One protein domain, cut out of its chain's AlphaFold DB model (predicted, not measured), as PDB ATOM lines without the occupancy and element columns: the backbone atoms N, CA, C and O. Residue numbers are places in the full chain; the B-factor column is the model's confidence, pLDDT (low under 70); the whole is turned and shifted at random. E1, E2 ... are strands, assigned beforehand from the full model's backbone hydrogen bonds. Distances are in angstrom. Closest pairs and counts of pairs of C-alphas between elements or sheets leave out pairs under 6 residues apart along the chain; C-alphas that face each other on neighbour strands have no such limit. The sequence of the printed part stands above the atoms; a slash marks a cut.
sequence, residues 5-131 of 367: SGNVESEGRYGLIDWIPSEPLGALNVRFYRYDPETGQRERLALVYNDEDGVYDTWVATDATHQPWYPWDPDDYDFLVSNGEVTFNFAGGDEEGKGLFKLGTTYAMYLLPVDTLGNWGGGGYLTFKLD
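AT A GLANCE: This is residues 5 to 131 of the 367 residues of an uncharacterized protein of Thermotoga sp (UniProt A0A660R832). A sandwich of strands: a large, strongly twisted, branched sheet of E3, E4, E5, E6, E10 and E11 is partly face to face with a smaller sheet of E1, E2 and E7, and the hairpin of E8 and E9 follows beside E7, extending that smaller layer. The layers come near each other along E1 and E11, and the link from E4 to E5 pairs briefly with E9. The printed part has 127 residues, with eleven named strands, E1 to E11 in chain order, and no named helix; the class is all strand. The small sheet has the order E1, E2, E7, and neighbours in the sheets are antiparallel. The whole is compact and rounded, with a radius of gyration of the C-alphas of 14.2 A and spans of 38 by 36 by 30 A.

HOW THE PARTS SIT: E1, residues 5 to 10, and E2, residues 14 to 21, form a hairpin; N 9 and O 16 are 2.9 A apart. E3, residues 25 to 35, has E10, residues 106 to 115, on one side, with N 31 and O 110 at 3.0 A. On the other side are E4, residues 42 to 48, with N 34 and O 43 at 2.9 A, and E6, residues 70 to 72, with N 30 and O 70 at 2.8 A. E5, residues 58 to 62, forms a hairpin with E4, N 60 and O 46 being 2.9 A apart. E3, E4 and E5 are a meander, each strand the antiparallel neighbour of the one before; with E6, the antiparallel neighbour of E3, they make a Greek key. E7, residues 78 to 82, pairs with E2, N 79 and O 17 being 2.7 A apart. E8, residues 85 to 90, and E9, residues 93 to 98, form a hairpin, with N 88 and O 95 at 2.8 A. E11, residues 124 to 129, forms a hairpin with E10, N 109 and O 126 being 2.8 A apart. The sandwich's facing parts are 10.1 A centre to centre, their strands at 26 degrees. The closest C-alphas of E1 and E11 are Val 8 and Phe 128, 6.3 A; of E6 and E8, Trp 72 and Phe 90, 4.1 A. Residues 55 to 56 pair parallel with residues 96 to 97 of E9.

IN THESE COORDINATES: E1 begins at C-alpha 5, (115.821, 109.692, 197.433). From first to last C-alpha, E2 measures 23.2 A, E3 26.8 A and E10 29.4 A. E11 ends at C-alpha 129, (126.833, 114.437, 184.015).

THE WHOLE: The C-alphas farthest apart, Gly 104 and Leu 117, are 40.4 A apart. The printed part has no cut, and no link is long. Mean pLDDT of the printed part is 86.7; residues 5 to 11 are under 70.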
ATOM      1  N   SER A   5     115.745 110.232 198.791       55.69
ATOM      2  CA  SER A   5     115.821 109.692 197.433       55.69
ATOM      3  C   SER A   5     115.832 110.878 196.490       55.69
ATOM      4  O   SER A   5     115.011 111.773 196.664       55.69
ATOM      5  N   GLY A   6     116.744 110.884 195.528       59.06
ATOM      6  CA  GLY A   6     116.781 111.922 194.510       59.06
ATOM      7  C   GLY A   6     116.952 111.329 193.130       59.06
ATOM      8  O   GLY A   6     117.477 110.214 193.002       59.06
ATOM      9  N   ASN A   7     116.482 112.062 192.133       64.31
ATOM     10  CA  ASN A   7     116.648 111.741 190.733       64.31
ATOM     11  C   ASN A   7     117.631 112.744 190.105       64.31
ATOM     12  O   ASN A   7     118.065 113.724 190.715       64.31
ATOM     13  N   VAL A   8     118.105 112.409 188.911       61.19
ATOM     14  CA  VAL A   8     118.868 113.332 188.077       61.19
ATOM     15  C   VAL A   8     118.335 113.199 186.668       61.19
ATOM     16  O   VAL A   8     118.467 112.143 186.048       61.19
ATOM     17  N   GLU A   9     117.811 114.296 186.148       63.34
ATOM     18  CA  GLU A   9     117.276 114.388 184.797       63.34
ATOM     19  C   GLU A   9     118.210 115.284 183.987       63.34
ATOM     20  O   GLU A   9     118.255 116.494 184.188       63.34
ATOM     21  N   SER A  10     119.056 114.690 183.139       59.59
ATOM     22  CA  SER A  10     119.994 115.450 182.305       59.59
ATOM     23  C   SER A  10     119.393 115.740 180.934       59.59
ATOM     24  O   SER A  10     119.029 114.825 180.202       59.59
ATOM     25  N   GLU A  11     119.394 117.016 180.558       63.34
ATOM     26  CA  GLU A  11     118.858 117.544 179.300       63.34
ATOM     27  C   GLU A  11     119.998 118.122 178.441       63.34
ATOM     28  O   GLU A  11     119.969 119.241 177.919       63.34
ATOM     29  N   GLY A  12     121.097 117.372 178.356       71.88
ATOM     30  CA  GLY A  12     122.333 117.840 177.746       71.88
ATOM     31  C   GLY A  12     123.068 118.839 178.642       71.88
ATOM     32  O   GLY A  12     123.740 118.448 179.600       71.88
ATOM     33  N   ARG A  13     123.009 120.133 178.299       73.19
ATOM     34  CA  ARG A  13     123.789 121.195 178.973       73.19
ATOM     35  C   ARG A  13     123.226 121.607 180.329       73.19
ATOM     36  O   ARG A  13     123.909 122.331 181.062       73.19
ATOM     37  N   TYR A  14     122.021 121.141 180.628       76.50
ATOM     38  CA  TYR A  14     121.290 121.360 181.865       76.50
ATOM     39  C   TYR A  14     120.981 120.019 182.526       76.50
ATOM     40  O   TYR A  14     121.025 118.961 181.888       76.50
ATOM     41  N   GLY A  15     120.686 120.059 183.816       73.56
ATOM     42  CA  GLY A  15     120.058 118.942 184.491       73.56
ATOM     43  C   GLY A  15     119.348 119.385 185.754       73.56
ATOM     44  O   GLY A  15     119.829 120.279 186.449       73.56
ATOM     45  N   LEU A  16     118.219 118.756 186.046       80.44
ATOM     46  CA  LEU A  16     117.517 118.927 187.306       80.44
ATOM     47  C   LEU A  16     117.968 117.828 188.264       80.44
ATOM     48  O   LEU A  16     117.956 116.644 187.923       80.44
ATOM     49  N   ILE A  17     118.432 118.231 189.442       84.62
ATOM     50  CA  ILE A  17     118.715 117.323 190.549       84.62
ATOM     51  C   ILE A  17     117.669 117.601 191.608       84.62
ATOM     52  O   ILE A  17     117.680 118.679 192.183       84.62
ATOM     53  N   ASP A  18     116.817 116.640 191.903       83.56
ATOM     54  CA  ASP A  18     115.760 116.760 192.900       83.56
ATOM     55  C   ASP A  18     115.963 115.736 194.022       83.56
ATOM     56  O   ASP A  18     116.661 114.726 193.876       83.56
ATOM     57  N   TRP A  19     115.393 116.000 195.193       85.06
ATOM     58  CA  TRP A  19     115.335 115.036 196.279       85.06
ATOM     59  C   TRP A  19     114.104 115.228 197.144       85.06
ATOM     60  O   TRP A  19     113.795 116.314 197.612       85.06
ATOM     61  N   ILE A  20     113.460 114.122 197.493       81.75
ATOM     62  CA  ILE A  20     112.276 114.153 198.347       81.75
ATOM     63  C   ILE A  20     112.673 113.655 199.738       81.75
ATOM     64  O   ILE A  20     113.030 112.477 199.891       81.75
ATOM     65  N   PRO A  21     112.641 114.507 200.778       81.62
ATOM     66  CA  PRO A  21     112.823 114.033 202.136       81.62
ATOM     67  C   PRO A  21     111.550 113.327 202.612       81.62
ATOM     68  O   PRO A  21     110.428 113.750 202.347       81.62
ATOM     69  N   SER A  22     111.703 112.244 203.371       80.69
ATOM     70  CA  SER A  22     110.543 111.520 203.911       80.69
ATOM     71  C   SER A  22     109.811 112.267 205.040       80.69
ATOM     72  O   SER A  22     108.723 111.850 205.432       80.69
ATOM     73  N   GLU A  23     110.422 113.316 205.602       82.94
ATOM     74  CA  GLU A  23     109.916 114.152 206.701       82.94
ATOM     75  C   GLU A  23     110.503 115.577 206.580       82.94
ATOM     76  O   GLU A  23     111.557 115.725 205.959       82.94
ATOM     77  N   PRO A  24     109.893 116.618 207.185       87.88
ATOM     78  CA  PRO A  24     110.443 117.976 207.165       87.88
ATOM     79  C   PRO A  24     111.872 118.052 207.717       87.88
ATOM     80  O   PRO A  24     112.173 117.493 208.781       87.88
ATOM     81  N   LEU A  25     112.740 118.781 207.016       90.88
ATOM     82  CA  LEU A  25     114.141 118.946 207.391       90.88
ATOM     83  C   LEU A  25     114.328 120.160 208.311       90.88
ATOM     84  O   LEU A  25     113.708 121.201 208.142       90.88
ATOM     85  N   GLY A  26     115.198 120.018 209.312       92.31
ATOM     86  CA  GLY A  26     115.695 121.135 210.119       92.31
ATOM     87  C   GLY A  26     116.974 121.755 209.547       92.31
ATOM     88  O   GLY A  26     117.277 122.908 209.840       92.31
ATOM     89  N   ALA A  27     117.736 120.989 208.760       93.69
ATOM     90  CA  ALA A  27     118.870 121.468 207.972       93.69
ATOM     91  C   ALA A  27     119.219 120.466 206.860       93.69
ATOM     92  O   ALA A  27     119.017 119.259 207.015       93.69
ATOM     93  N   LEU A  28     119.850 120.947 205.789       94.00
ATOM     94  CA  LEU A  28     120.461 120.115 204.759       94.00
ATOM     95  C   LEU A  28     121.911 120.553 204.543       94.00
ATOM     96  O   LEU A  28     122.205 121.736 204.423       94.00
ATOM     97  N   ASN A  29     122.845 119.601 204.531       94.62
ATOM     98  CA  ASN A  29     124.250 119.882 204.249       94.62
ATOM     99  C   ASN A  29     124.683 119.165 202.976       94.62
ATOM    100  O   ASN A  29     124.479 117.958 202.834       94.62
ATOM    101  N   VAL A  30     125.345 119.898 202.088       95.25
ATOM    102  CA  VAL A  30     125.718 119.429 200.756       95.25
ATOM    103  C   VAL A  30     127.230 119.445 200.569       95.25
ATOM    104  O   VAL A  30     127.948 120.293 201.106       95.25
ATOM    105  N   ARG A  31     127.736 118.477 199.800       95.81
ATOM    106  CA  ARG A  31     129.125 118.418 199.325       95.81
ATOM    107  C   ARG A  31     129.185 118.048 197.855       95.81
ATOM    108  O   ARG A  31     128.466 117.156 197.424       95.81
ATOM    109  N   PHE A  32     130.138 118.632 197.137       96.31
ATOM    110  CA  PHE A  32     130.350 118.364 195.716       96.31
ATOM    111  C   PHE A  32     131.651 117.609 195.453       96.31
ATOM    112  O   PHE A  32     132.655 117.760 196.162       96.31
ATOM    113  N   TYR A  33     131.618 116.779 194.417       96.81
ATOM    114  CA  TYR A  33     132.715 115.921 194.002       96.81
ATOM    115  C   TYR A  33     132.790 115.866 192.482       96.81
ATOM    116  O   TYR A  33     131.763 115.881 191.804       96.81
ATOM    117  N   ARG A  34     134.000 115.694 191.957       96.31
ATOM    118  CA  ARG A  34     134.192 115.106 190.632       96.31
ATOM    119  C   ARG A  34     134.193 113.590 190.810       96.31
ATOM    120  O   ARG A  34     134.840 113.081 191.728       96.31
ATOM    121  N   TYR A  35     133.435 112.883 189.983       94.00
ATOM    122  CA  TYR A  35     133.200 111.450 190.116       94.00
ATOM    123  C   TYR A  35     133.709 110.711 188.883       94.00
ATOM    124  O   TYR A  35     133.419 111.101 187.758       94.00
ATOM    125  N   ASP A  36     134.465 109.643 189.105       92.31
ATOM    126  CA  ASP A  36     134.849 108.698 188.065       92.31
ATOM    127  C   ASP A  36     133.934 107.464 188.170       92.31
ATOM    128  O   ASP A  36     134.045 106.709 189.144       92.31
ATOM    129  N   PRO A  37     133.018 107.250 187.207       85.69
ATOM    130  CA  PRO A  37     132.089 106.130 187.245       85.69
ATOM    131  C   PRO A  37     132.758 104.775 186.975       85.69
ATOM    132  O   PRO A  37     132.219 103.755 187.401       85.69
ATOM    133  N   GLU A  38     133.920 104.735 186.312       88.00
ATOM    134  CA  GLU A  38     134.626 103.483 186.012       88.00
ATOM    135  C   GLU A  38     135.317 102.924 187.257       88.00
ATOM    136  O   GLU A  38     135.303 101.717 187.509       88.00
ATOM    137  N   THR A  39     135.921 103.806 188.056       91.62
ATOM    138  CA  THR A  39     136.685 103.416 189.250       91.62
ATOM    139  C   THR A  39     135.912 103.607 190.556       91.62
ATOM    140  O   THR A  39     136.328 103.100 191.601       91.62
ATOM    141  N   GLY A  40     134.801 104.349 190.530       90.12
ATOM    142  CA  GLY A  40     134.042 104.757 191.711       90.12
ATOM    143  C   GLY A  40     134.751 105.813 192.572       90.12
ATOM    144  O   GLY A  40     134.326 106.078 193.705       90.12
ATOM    145  N   GLN A  41     135.851 106.396 192.079       93.25
ATOM    146  CA  GLN A  41     136.620 107.398 192.811       93.25
ATOM    147  C   GLN A  41     135.910 108.753 192.833       93.25
ATOM    148  O   GLN A  41     135.260 109.167 191.877       93.25
ATOM    149  N   ARG A  42     136.049 109.456 193.961       94.50
ATOM    150  CA  ARG A  42     135.492 110.796 194.179       94.50
ATOM    151  C   ARG A  42     136.607 111.752 194.570       94.50
ATOM    152  O   ARG A  42     137.205 111.604 195.639       94.50
ATOM    153  N   GLU A  43     136.853 112.742 193.730       96.69
ATOM    154  CA  GLU A  43     137.711 113.877 194.047       96.69
ATOM    155  C   GLU A  43     136.853 114.959 194.707       96.69
ATOM    156  O   GLU A  43     135.822 115.364 194.173       96.69
ATOM    157  N   ARG A  44     137.238 115.385 195.910       97.38
ATOM    158  CA  ARG A  44     136.477 116.368 196.689       97.38
ATOM    159  C   ARG A  44     136.689 117.746 196.105       97.38
ATOM    160  O   ARG A  44     137.828 118.103 195.813       97.38
ATOM    161  N   LEU A  45     135.616 118.517 196.003       96.25
ATOM    162  CA  LEU A  45     135.664 119.863 195.457       96.25
ATOM    163  C   LEU A  45     135.296 120.897 196.522       96.25
ATOM    164  O   LEU A  45     134.435 120.653 197.372       96.25
ATOM    165  N   ALA A  46     135.963 122.045 196.453       94.62
ATOM    166  CA  ALA A  46     135.608 123.263 197.162       94.62
ATOM    167  C   ALA A  46     135.403 124.398 196.147       94.62
ATOM    168  O   ALA A  46     136.221 124.572 195.241       94.62
ATOM    169  N   LEU A  47     134.300 125.126 196.296       91.69
ATOM    170  CA  LEU A  47     134.001 126.373 195.601       91.69
ATOM    171  C   LEU A  47     134.996 127.468 196.001       91.69
ATOM    172  O   LEU A  47     135.359 127.577 197.176       91.69
ATOM    173  N   VAL A  48     135.420 128.275 195.028       87.12
ATOM    174  CA  VAL A  48     136.353 129.392 195.222       87.12
ATOM    175  C   VAL A  48     135.889 130.611 194.422       87.12
ATOM    176  O   VAL A  48     135.578 130.476 193.239       87.12
ATOM    177  N   TYR A  49     135.890 131.782 195.069       81.25
ATOM    178  CA  TYR A  49     135.800 133.097 194.424       81.25
ATOM    179  C   TYR A  49     137.189 133.477 193.901       81.25
ATOM    180  O   TYR A  49     138.135 133.527 194.697       81.25
ATOM    181  N   ASN A  50     137.352 133.720 192.600       71.38
ATOM    182  CA  ASN A  50     138.663 134.069 192.049       71.38
ATOM    183  C   ASN A  50     138.862 135.576 191.848       71.38
ATOM    184  O   ASN A  50     140.017 136.001 191.744       71.38
ATOM    185  N   ASP A  51     137.796 136.377 191.802       74.50
ATOM    186  CA  ASP A  51     137.883 137.798 191.439       74.50
ATOM    187  C   ASP A  51     137.027 138.763 192.291       74.50
ATOM    188  O   ASP A  51     136.916 139.940 191.949       74.50
ATOM    189  N   GLU A  52     136.537 138.307 193.454       73.56
ATOM    190  CA  GLU A  52     135.753 139.097 194.429       73.56
ATOM    191  C   GLU A  52     134.438 139.682 193.870       73.56
ATOM    192  O   GLU A  52     133.867 140.597 194.466       73.56
ATOM    193  N   ASP A  53     133.931 139.159 192.753       74.69
ATOM    194  CA  ASP A  53     132.692 139.628 192.122       74.69
ATOM    195  C   ASP A  53     131.406 139.119 192.807       74.69
ATOM    196  O   ASP A  53     130.307 139.557 192.466       74.69
ATOM    197  N   GLY A  54     131.547 138.251 193.815       74.94
ATOM    198  CA  GLY A  54     130.430 137.617 194.513       74.94
ATOM    199  C   GLY A  54     129.889 136.373 193.805       74.94
ATOM    200  O   GLY A  54     128.823 135.899 194.178       74.94
ATOM    201  N   VAL A  55     130.619 135.824 192.832       83.00
ATOM    202  CA  VAL A  55     130.256 134.639 192.051       83.00
ATOM    203  C   VAL A  55     131.335 133.563 192.177       83.00
ATOM    204  O   VAL A  55     132.538 133.817 192.183       83.00
ATOM    205  N   TYR A  56     130.918 132.305 192.282       85.88
ATOM    206  CA  TYR A  56     131.856 131.190 192.273       85.88
ATOM    207  C   TYR A  56     132.323 130.848 190.851       85.88
ATOM    208  O   TYR A  56     131.541 130.387 190.017       85.88
ATOM    209  N   ASP A  57     133.625 130.970 190.597       81.94
ATOM    210  CA  ASP A  57     134.202 130.782 189.256       81.94
ATOM    211  C   ASP A  57     134.742 129.377 188.990       81.94
ATOM    212  O   ASP A  57     134.916 128.949 187.844       81.94
ATOM    213  N   THR A  58     135.144 128.669 190.049       89.50
ATOM    214  CA  THR A  58     135.822 127.384 189.886       89.50
ATOM    215  C   THR A  58     135.638 126.442 191.063       89.50
ATOM    216  O   THR A  58     135.463 126.834 192.217       89.50
ATOM    217  N   TRP A  59     135.818 125.163 190.749       93.44
ATOM    218  CA  TRP A  59     136.120 124.128 191.722       93.44
ATOM    219  C   TRP A  59     137.627 123.989 191.920       93.44
ATOM    220  O   TRP A  59     138.388 123.975 190.949       93.44
ATOM    221  N   VAL A  60     138.051 123.790 193.166       92.88
ATOM    222  CA  VAL A  60     139.408 123.358 193.515       92.88
ATOM    223  C   VAL A  60     139.349 121.990 194.183       92.88
ATOM    224  O   VAL A  60     138.546 121.758 195.089       92.88
ATOM    225  N   ALA A  61     140.199 121.070 193.721       93.81
ATOM    226  CA  ALA A  61     140.352 119.759 194.335       93.81
ATOM    227  C   ALA A  61     140.933 119.902 195.748       93.81
ATOM    228  O   ALA A  61     141.898 120.635 195.966       93.81
ATOM    229  N   THR A  62     140.351 119.191 196.707       94.38
ATOM    230  CA  THR A  62     140.700 119.312 198.123       94.38
ATOM    231  C   THR A  62     140.733 117.949 198.816       94.38
ATOM    232  O   THR A  62     140.340 116.924 198.254       94.38
ATOM    233  N   ASP A  63     141.234 117.906 200.047       91.88
ATOM    234  CA  ASP A  63     141.213 116.701 200.874       91.88
ATOM    235  C   ASP A  63     139.967 116.644 201.777       91.88
ATOM    236  O   ASP A  63     139.119 117.535 201.793       91.88
ATOM    237  N   ALA A  64     139.821 115.554 202.533       86.06
ATOM    238  CA  ALA A  64     138.660 115.349 203.399       86.06
ATOM    239  C   ALA A  64     138.551 116.355 204.555       86.06
ATOM    240  O   ALA A  64     137.445 116.606 205.030       86.06
ATOM    241  N   THR A  65     139.679 116.894 205.021       88.00
ATOM    242  CA  THR A  65     139.729 117.844 206.139       88.00
ATOM    243  C   THR A  65     139.429 119.272 205.707       88.00
ATOM    244  O   THR A  65     138.949 120.058 206.518       88.00
ATOM    245  N   HIS A  66     139.642 119.579 204.429       89.56
ATOM    246  CA  HIS A  66     139.451 120.906 203.853       89.56
ATOM    247  C   HIS A  66     138.218 121.004 202.938       89.56
ATOM    248  O   HIS A  66     137.957 122.071 202.389       89.56
ATOM    249  N   GLN A  67     137.444 119.924 202.762       93.94
ATOM    250  CA  GLN A  67     136.176 119.979 202.032       93.94
ATOM    251  C   GLN A  67     135.079 120.630 202.896       93.94
ATOM    252  O   GLN A  67     134.695 120.046 203.922       93.94
ATOM    253  N   PRO A  68     134.531 121.789 202.490       92.06
ATOM    254  CA  PRO A  68     133.467 122.450 203.236       92.06
ATOM    255  C   PRO A  68     132.163 121.640 203.200       92.06
ATOM    256  O   PRO A  68     131.973 120.758 202.363       92.06
ATOM    257  N   TRP A  69     131.279 121.928 204.149       94.44
ATOM    258  CA  TRP A  69     129.859 121.609 204.037       94.44
ATOM    259  C   TRP A  69     129.140 122.876 203.604       94.44
ATOM    260  O   TRP A  69     129.354 123.925 204.209       94.44
ATOM    261  N   TYR A  70     128.312 122.763 202.575       95.12
ATOM    262  CA  TYR A  70     127.459 123.849 202.118       95.12
ATOM    263  C   TYR A  70     126.088 123.691 202.775       95.12
ATOM    264  O   TYR A  70     125.439 122.671 202.533       95.12
ATOM    265  N   PRO A  71     125.667 124.616 203.654       95.75
ATOM    266  CA  PRO A  71     124.330 124.569 204.223       95.75
ATOM    267  C   PRO A  71     123.331 124.930 203.123       95.75
ATOM    268  O   PRO A  71     123.329 126.058 202.642       95.75
ATOM    269  N   TRP A  72     122.524 123.965 202.706       95.19
ATOM    270  CA  TRP A  72     121.458 124.144 201.721       95.19
ATOM    271  C   TRP A  72     120.165 124.544 202.423       95.19
ATOM    272  O   TRP A  72     119.976 124.173 203.588       95.19
ATOM    273  N   ASP A  73     119.308 125.299 201.741       94.38
ATOM    274  CA  ASP A  73     117.976 125.617 202.246       94.38
ATOM    275  C   ASP A  73     117.195 124.305 202.476       94.38
ATOM    276  O   ASP A  73     116.984 123.542 201.537       94.38
ATOM    277  N   PRO A  74     116.813 123.965 203.721       91.88
ATOM    278  CA  PRO A  74     116.100 122.720 203.995       91.88
ATOM    279  C   PRO A  74     114.689 122.665 203.395       91.88
ATOM    280  O   PRO A  74     114.136 121.566 203.355       91.88
ATOM    281  N   ASP A  75     114.126 123.804 202.984       90.19
ATOM    282  CA  ASP A  75     112.818 123.892 202.331       90.19
ATOM    283  C   ASP A  75     112.916 123.789 200.799       90.19
ATOM    284  O   ASP A  75     111.884 123.686 200.134       90.19
ATOM    285  N   ASP A  76     114.137 123.773 200.256       89.06
ATOM    286  CA  ASP A  76     114.405 123.573 198.839       89.06
ATOM    287  C   ASP A  76     114.865 122.137 198.553       89.06
ATOM    288  O   ASP A  76     115.714 121.553 199.240       89.06
ATOM    289  N   TYR A  77     114.256 121.558 197.528       86.94
ATOM    290  CA  TYR A  77     114.319 120.144 197.192       86.94
ATOM    291  C   TYR A  77     114.829 119.900 195.779       86.94
ATOM    292  O   TYR A  77     114.865 118.744 195.358       86.94
ATOM    293  N   ASP A  78     115.236 120.949 195.068       85.56
ATOM    294  CA  ASP A  78     115.819 120.826 193.746       85.56
ATOM    295  C   ASP A  78     117.084 121.674 193.560       85.56
ATOM    296  O   ASP A  78     117.513 122.461 194.408       85.56
ATOM    297  N   PHE A  79     117.779 121.401 192.460       87.25
ATOM    298  CA  PHE A  79     118.938 122.142 192.014       87.25
ATOM    299  C   PHE A  79     119.075 122.019 190.497       87.25
ATOM    300  O   PHE A  79     119.479 120.976 189.969       87.25
ATOM    301  N   LEU A  80     118.779 123.112 189.793       83.50
ATOM    302  CA  LEU A  80     119.020 123.227 188.358       83.50
ATOM    303  C   LEU A  80     120.510 123.480 188.086       83.50
ATOM    304  O   LEU A  80     121.036 124.579 188.281       83.50
ATOM    305  N   VAL A  81     121.203 122.457 187.593       84.12
ATOM    306  CA  VAL A  81     122.605 122.551 187.184       84.12
ATOM    307  C   VAL A  81     122.726 122.903 185.708       84.12
ATOM    308  O   VAL A  81     121.964 122.432 184.869       84.12
ATOM    309  N   SER A  82     123.745 123.688 185.358       83.00
ATOM    310  CA  SER A  82     124.091 123.964 183.964       83.00
ATOM    311  C   SER A  82     125.600 124.060 183.755       83.00
ATOM    312  O   SER A  82     126.381 124.246 184.694       83.00
ATOM    313  N   ASN A  83     126.027 123.959 182.494       81.62
ATOM    314  CA  ASN A  83     127.423 124.187 182.120       81.62
ATOM    315  C   ASN A  83     127.804 125.683 182.035       81.62
ATOM    316  O   ASN A  83     128.977 126.006 181.804       81.62
ATOM    317  N   GLY A  84     126.805 126.566 182.131       81.56
ATOM    318  CA  GLY A  84     126.896 128.019 182.053       81.56
ATOM    319  C   GLY A  84     126.829 128.639 183.442       81.56
ATOM    320  O   GLY A  84     127.831 128.640 184.145       81.56
ATOM    321  N   GLU A  85     125.674 129.171 183.825       81.81
ATOM    322  CA  GLU A  85     125.443 129.775 185.144       81.81
ATOM    323  C   GLU A  85     124.569 128.851 186.004       81.81
ATOM    324  O   GLU A  85     123.732 128.116 185.475       81.81
ATOM    325  N   VAL A  86     124.790 128.849 187.315       85.56
ATOM    326  CA  VAL A  86     124.004 128.087 188.293       85.56
ATOM    327  C   VAL A  86     123.704 128.960 189.501       85.56
ATOM    328  O   VAL A  86     124.530 129.798 189.868       85.56
ATOM    329  N   THR A  87     122.574 128.703 190.146       89.06
ATOM    330  CA  THR A  87     122.213 129.311 191.428       89.06
ATOM    331  C   THR A  87     122.218 128.230 192.496       89.06
ATOM    332  O   THR A  87     121.603 127.182 192.325       89.06
ATOM    333  N   PHE A  88     122.953 128.459 193.576       91.69
ATOM    334  CA  PHE A  88     122.974 127.597 194.745       91.69
ATOM    335  C   PHE A  88     122.042 128.161 195.812       91.69
ATOM    336  O   PHE A  88     122.286 129.254 196.323       91.69
ATOM    337  N   ASN A  89     121.033 127.387 196.201       92.25
ATOM    338  CA  ASN A  89     120.028 127.797 197.178       92.25
ATOM    339  C   ASN A  89     120.526 127.467 198.593       92.25
ATOM    340  O   ASN A  89     120.103 126.517 199.255       92.25
ATOM    341  N   PHE A  90     121.555 128.193 199.036       93.81
ATOM    342  CA  PHE A  90     122.124 127.992 200.364       93.81
ATOM    343  C   PHE A  90     121.225 128.588 201.450       93.81
ATOM    344  O   PHE A  90     120.590 129.620 201.272       93.81
ATOM    345  N   ALA A  91     121.261 128.012 202.654       92.25
ATOM    346  CA  ALA A  91     120.458 128.477 203.791       92.25
ATOM    347  C   ALA A  91     120.769 129.927 204.233       92.25
ATOM    348  O   ALA A  91     120.044 130.506 205.039       92.25
ATOM    349  N   GLY A  92     121.890 130.498 203.772       89.00
ATOM    350  CA  GLY A  92     122.273 131.892 204.009       89.00
ATOM    351  C   GLY A  92     121.747 132.882 202.963       89.00
ATOM    352  O   GLY A  92     121.939 134.085 203.149       89.00
ATOM    353  N   GLY A  93     121.097 132.389 201.908       88.25
ATOM    354  CA  GLY A  93     120.718 133.124 200.707       88.25
ATOM    355  C   GLY A  93     121.342 132.518 199.449       88.25
ATOM    356  O   GLY A  93     122.312 131.760 199.526       88.25
ATOM    357  N   ASP A  94     120.770 132.883 198.306       89.75
ATOM    358  CA  ASP A  94     121.189 132.388 196.999       89.75
ATOM    359  C   ASP A  94     122.587 132.901 196.633       89.75
ATOM    360  O   ASP A  94     122.900 134.084 196.799       89.75
ATOM    361  N   GLU A  95     123.419 132.014 196.094       90.31
ATOM    362  CA  GLU A  95     124.750 132.338 195.576       90.31
ATOM    363  C   GLU A  95     124.866 131.901 194.113       90.31
ATOM    364  O   GLU A  95     124.389 130.832 193.730       90.31
ATOM    365  N   GLU A  96     125.556 132.684 193.288       87.94
ATOM    366  CA  GLU A  96     125.741 132.365 191.872       87.94
ATOM    367  C   GLU A  96     127.061 131.628 191.619       87.94
ATOM    368  O   GLU A  96     128.078 131.836 192.286       87.94
ATOM    369  N   GLY A  97     127.075 130.780 190.593       86.88
ATOM    370  CA  GLY A  97     128.280 130.149 190.078       86.88
ATOM    371  C   GLY A  97     128.326 130.164 188.558       86.88
ATOM    372  O   GLY A  97     127.306 129.976 187.896       86.88
ATOM    373  N   LYS A  98     129.515 130.344 187.977       85.94
ATOM    374  CA  LYS A  98     129.699 130.412 186.520       85.94
ATOM    375  C   LYS A  98     130.755 129.437 186.034       85.94
ATOM    376  O   LYS A  98     131.863 129.340 186.544       85.94
ATOM    377  N   GLY A  99     130.398 128.679 185.005       85.00
ATOM    378  CA  GLY A  99     131.244 127.699 184.343       85.00
ATOM    379  C   GLY A  99     131.718 126.567 185.253       85.00
ATOM    380  O   GLY A  99     132.744 125.958 184.953       85.00
ATOM    381  N   LEU A 100     131.022 126.274 186.351       91.88
ATOM    382  CA  LEU A 100     131.476 125.321 187.364       91.88
ATOM    383  C   LEU A 100     131.416 123.863 186.881       91.88
ATOM    384  O   LEU A 100     132.371 123.099 187.066       91.88
ATOM    385  N   PHE A 101     130.328 123.474 186.217       90.56
ATOM    386  CA  PHE A 101     130.119 122.108 185.742       90.56
ATOM    387  C   PHE A 101     130.503 121.983 184.268       90.56
ATOM    388  O   PHE A 101     130.006 122.702 183.405       90.56
ATOM    389  N   LYS A 102     131.457 121.104 183.958       90.56
ATOM    390  CA  LYS A 102     131.979 120.935 182.599       90.56
ATOM    391  C   LYS A 102     131.267 119.793 181.886       90.56
ATOM    392  O   LYS A 102     131.049 118.737 182.477       90.56
ATOM    393  N   LEU A 103     130.994 119.989 180.598       85.06
ATOM    394  CA  LEU A 103     130.459 118.932 179.742       85.06
ATOM    395  C   LEU A 103     131.398 117.720 179.713       85.06
ATOM    396  O   LEU A 103     132.621 117.871 179.811       85.06
ATOM    397  N   GLY A 104     130.836 116.519 179.603       84.38
ATOM    398  CA  GLY A 104     131.596 115.273 179.578       84.38
ATOM    399  C   GLY A 104     132.149 114.836 180.939       84.38
ATOM    400  O   GLY A 104     132.656 113.722 181.051       84.38
ATOM    401  N   THR A 105     132.062 115.677 181.975       90.38
ATOM    402  CA  THR A 105     132.582 115.380 183.316       90.38
ATOM    403  C   THR A 105     131.448 114.935 184.227       90.38
ATOM    404  O   THR A 105     130.452 115.640 184.370       90.38
ATOM    405  N   THR A 106     131.606 113.781 184.874       92.12
ATOM    406  CA  THR A 106     130.650 113.318 185.881       92.12
ATOM    407  C   THR A 106     130.967 113.943 187.238       92.12
ATOM    408  O   THR A 106     132.114 113.981 187.693       92.12
ATOM    409  N   TYR A 107     129.929 114.434 187.899       94.38
ATOM    410  CA  TYR A 107     129.968 115.020 189.227       94.38
ATOM    411  C   TYR A 107     129.096 114.205 190.180       94.38
ATOM    412  O   TYR A 107     128.246 113.415 189.767       94.38
ATOM    413  N   ALA A 108     129.325 114.383 191.476       93.75
ATOM    414  CA  ALA A 108     128.436 113.872 192.504       93.75
ATOM    415  C   ALA A 108     128.140 114.948 193.546       93.75
ATOM    416  O   ALA A 108     129.038 115.683 193.961       93.75
ATOM    417  N   MET A 109     126.897 114.977 194.005       94.06
ATOM    418  CA  MET A 109     126.416 115.758 195.131       94.06
ATOM    419  C   MET A 109     126.102 114.801 196.281       94.06
ATOM    420  O   MET A 109     125.399 113.814 196.094       94.06
ATOM    421  N   TYR A 110     126.669 115.040 197.461       93.50
ATOM    422  CA  TYR A 110     126.333 114.291 198.667       93.50
ATOM    423  C   TYR A 110     125.401 115.114 199.536       93.50
ATOM    424  O   TYR A 110     125.784 116.201 199.969       93.50
ATOM    425  N   LEU A 111     124.230 114.559 199.815       93.00
ATOM    426  CA  LEU A 111     123.216 115.134 200.680       93.00
ATOM    427  C   LEU A 111     123.344 114.536 202.077       93.00
ATOM    428  O   LEU A 111     123.386 113.315 202.232       93.00
ATOM    429  N   LEU A 112     123.390 115.388 203.096       93.12
ATOM    430  CA  LEU A 112     123.366 114.990 204.497       93.12
ATOM    431  C   LEU A 112     122.267 115.766 205.226       93.12
ATOM    432  O   LEU A 112     122.509 116.889 205.682       93.12
ATOM    433  N   PRO A 113     121.064 115.187 205.331       92.31
ATOM    434  CA  PRO A 113     119.961 115.877 205.968       92.31
ATOM    435  C   PRO A 113     120.045 115.790 207.503       92.31
ATOM    436  O   PRO A 113     120.647 114.863 208.073       92.31
ATOM    437  N   VAL A 114     119.384 116.739 208.174       92.12
ATOM    438  CA  VAL A 114     119.078 116.741 209.616       92.12
ATOM    439  C   VAL A 114     117.581 117.021 209.806       92.12
ATOM    440  O   VAL A 114     117.055 117.947 209.195       92.12
ATOM    441  N   ASP A 115     116.883 116.242 210.639       90.94
ATOM    442  CA  ASP A 115     115.454 116.459 210.904       90.94
ATOM    443  C   ASP A 115     115.221 117.667 211.835       90.94
ATOM    444  O   ASP A 115     116.152 118.232 212.418       90.94
ATOM    445  N   THR A 116     113.959 118.064 212.011       91.81
ATOM    446  CA  THR A 116     113.580 119.198 212.883       91.81
ATOM    447  C   THR A 116     113.891 118.989 214.372       91.81
ATOM    448  O   THR A 116     113.876 119.948 215.147       91.81
ATOM    449  N   LEU A 117     114.202 117.759 214.796       92.25
ATOM    450  CA  LEU A 117     114.609 117.415 216.160       92.25
ATOM    451  C   LEU A 117     116.141 117.359 216.319       92.25
ATOM    452  O   LEU A 117     116.630 117.124 217.427       92.25
ATOM    453  N   GLY A 118     116.898 117.591 215.244       89.25
ATOM    454  CA  GLY A 118     118.357 117.555 215.227       89.25
ATOM    455  C   GLY A 118     118.957 116.164 215.001       89.25
ATOM    456  O   GLY A 118     120.161 115.985 215.206       89.25
ATOM    457  N   ASN A 119     118.163 115.165 214.603       89.12
ATOM    458  CA  ASN A 119     118.680 113.837 214.285       89.12
ATOM    459  C   ASN A 119     119.227 113.791 212.856       89.12
ATOM    460  O   ASN A 119     118.602 114.233 211.890       89.12
ATOM    461  N   TRP A 120     120.401 113.184 212.719       87.19
ATOM    462  CA  TRP A 120     121.059 112.989 211.432       87.19
ATOM    463  C   TRP A 120     120.390 111.870 210.634       87.19
ATOM    464  O   TRP A 120     120.160 110.775 211.158       87.19
ATOM    465  N   GLY A 121     120.102 112.145 209.363       81.12
ATOM    466  CA  GLY A 121     119.529 111.170 208.440       81.12
ATOM    467  C   GLY A 121     120.561 110.287 207.760       81.12
ATOM    468  O   GLY A 121     121.773 110.434 207.935       81.12
ATOM    469  N   GLY A 122     120.061 109.355 206.951       81.75
ATOM    470  CA  GLY A 122     120.887 108.655 205.978       81.75
ATOM    471  C   GLY A 122     121.243 109.607 204.841       81.75
ATOM    472  O   GLY A 122     120.349 110.090 204.153       81.75
ATOM    473  N   GLY A 123     122.535 109.883 204.660       83.44
ATOM    474  CA  GLY A 123     123.007 110.662 203.520       83.44
ATOM    475  C   GLY A 123     123.106 109.832 202.240       83.44
ATOM    476  O   GLY A 123     123.252 108.607 202.292       83.44
ATOM    477  N   GLY A 124     123.046 110.506 201.096       87.38
ATOM    478  CA  GLY A 124     123.007 109.885 199.771       87.38
ATOM    479  C   GLY A 124     123.863 110.633 198.758       87.38
ATOM    480  O   GLY A 124     124.104 111.829 198.905       87.38
ATOM    481  N   TYR A 125     124.344 109.918 197.741       89.06
ATOM    482  CA  TYR A 125     125.004 110.522 196.585       89.06
ATOM    483  C   TYR A 125     124.029 110.590 195.416       89.06
ATOM    484  O   TYR A 125     123.471 109.562 195.042       89.06
ATOM    485  N   LEU A 126     123.928 111.763 194.803       89.62
ATOM    486  CA  LEU A 126     123.318 111.971 193.496       89.62
ATOM    487  C   LEU A 126     124.445 112.227 192.500       89.62
ATOM    488  O   LEU A 126     125.293 113.089 192.728       89.62
ATOM    489  N   THR A 127     124.524 111.427 191.443       90.12
ATOM    490  CA  THR A 127     125.560 111.555 190.409       90.12
ATOM    491  C   THR A 127     124.942 112.110 189.146       90.12
ATOM    492  O   THR A 127     123.938 111.579 188.692       90.12
ATOM    493  N   PHE A 128     125.578 113.110 188.550       86.31
ATOM    494  CA  PHE A 128     125.092 113.746 187.335       86.31
ATOM    495  C   PHE A 128     126.238 113.999 186.365       86.31
ATOM    496  O   PHE A 128     127.405 114.104 186.750       86.31
ATOM    497  N   LYS A 129     125.909 114.085 185.084       86.25
ATOM    498  CA  LYS A 129     126.833 114.437 184.015       86.25
ATOM    499  C   LYS A 129     126.068 115.332 183.059       86.25
ATOM    500  O   LYS A 129     124.944 115.005 182.713       86.25
ATOM    501  N   LEU A 130     126.678 116.444 182.674       82.94
ATOM    502  CA  LEU A 130     126.162 117.294 181.608       82.94
ATOM    503  C   LEU A 130     126.890 116.915 180.327       82.94
ATOM    504  O   LEU A 130     128.112 116.748 180.336       82.94
ATOM    505  N   ASP A 131     126.158 116.789 179.236       76.69
ATOM    506  CA  ASP A 131     126.691 116.420 177.930       76.69
ATOM    507  C   ASP A 131     126.150 117.365 176.854       76.69
ATOM    508  O   ASP A 131     125.288 118.204 177.094       76.69
TER     509      ASP A 131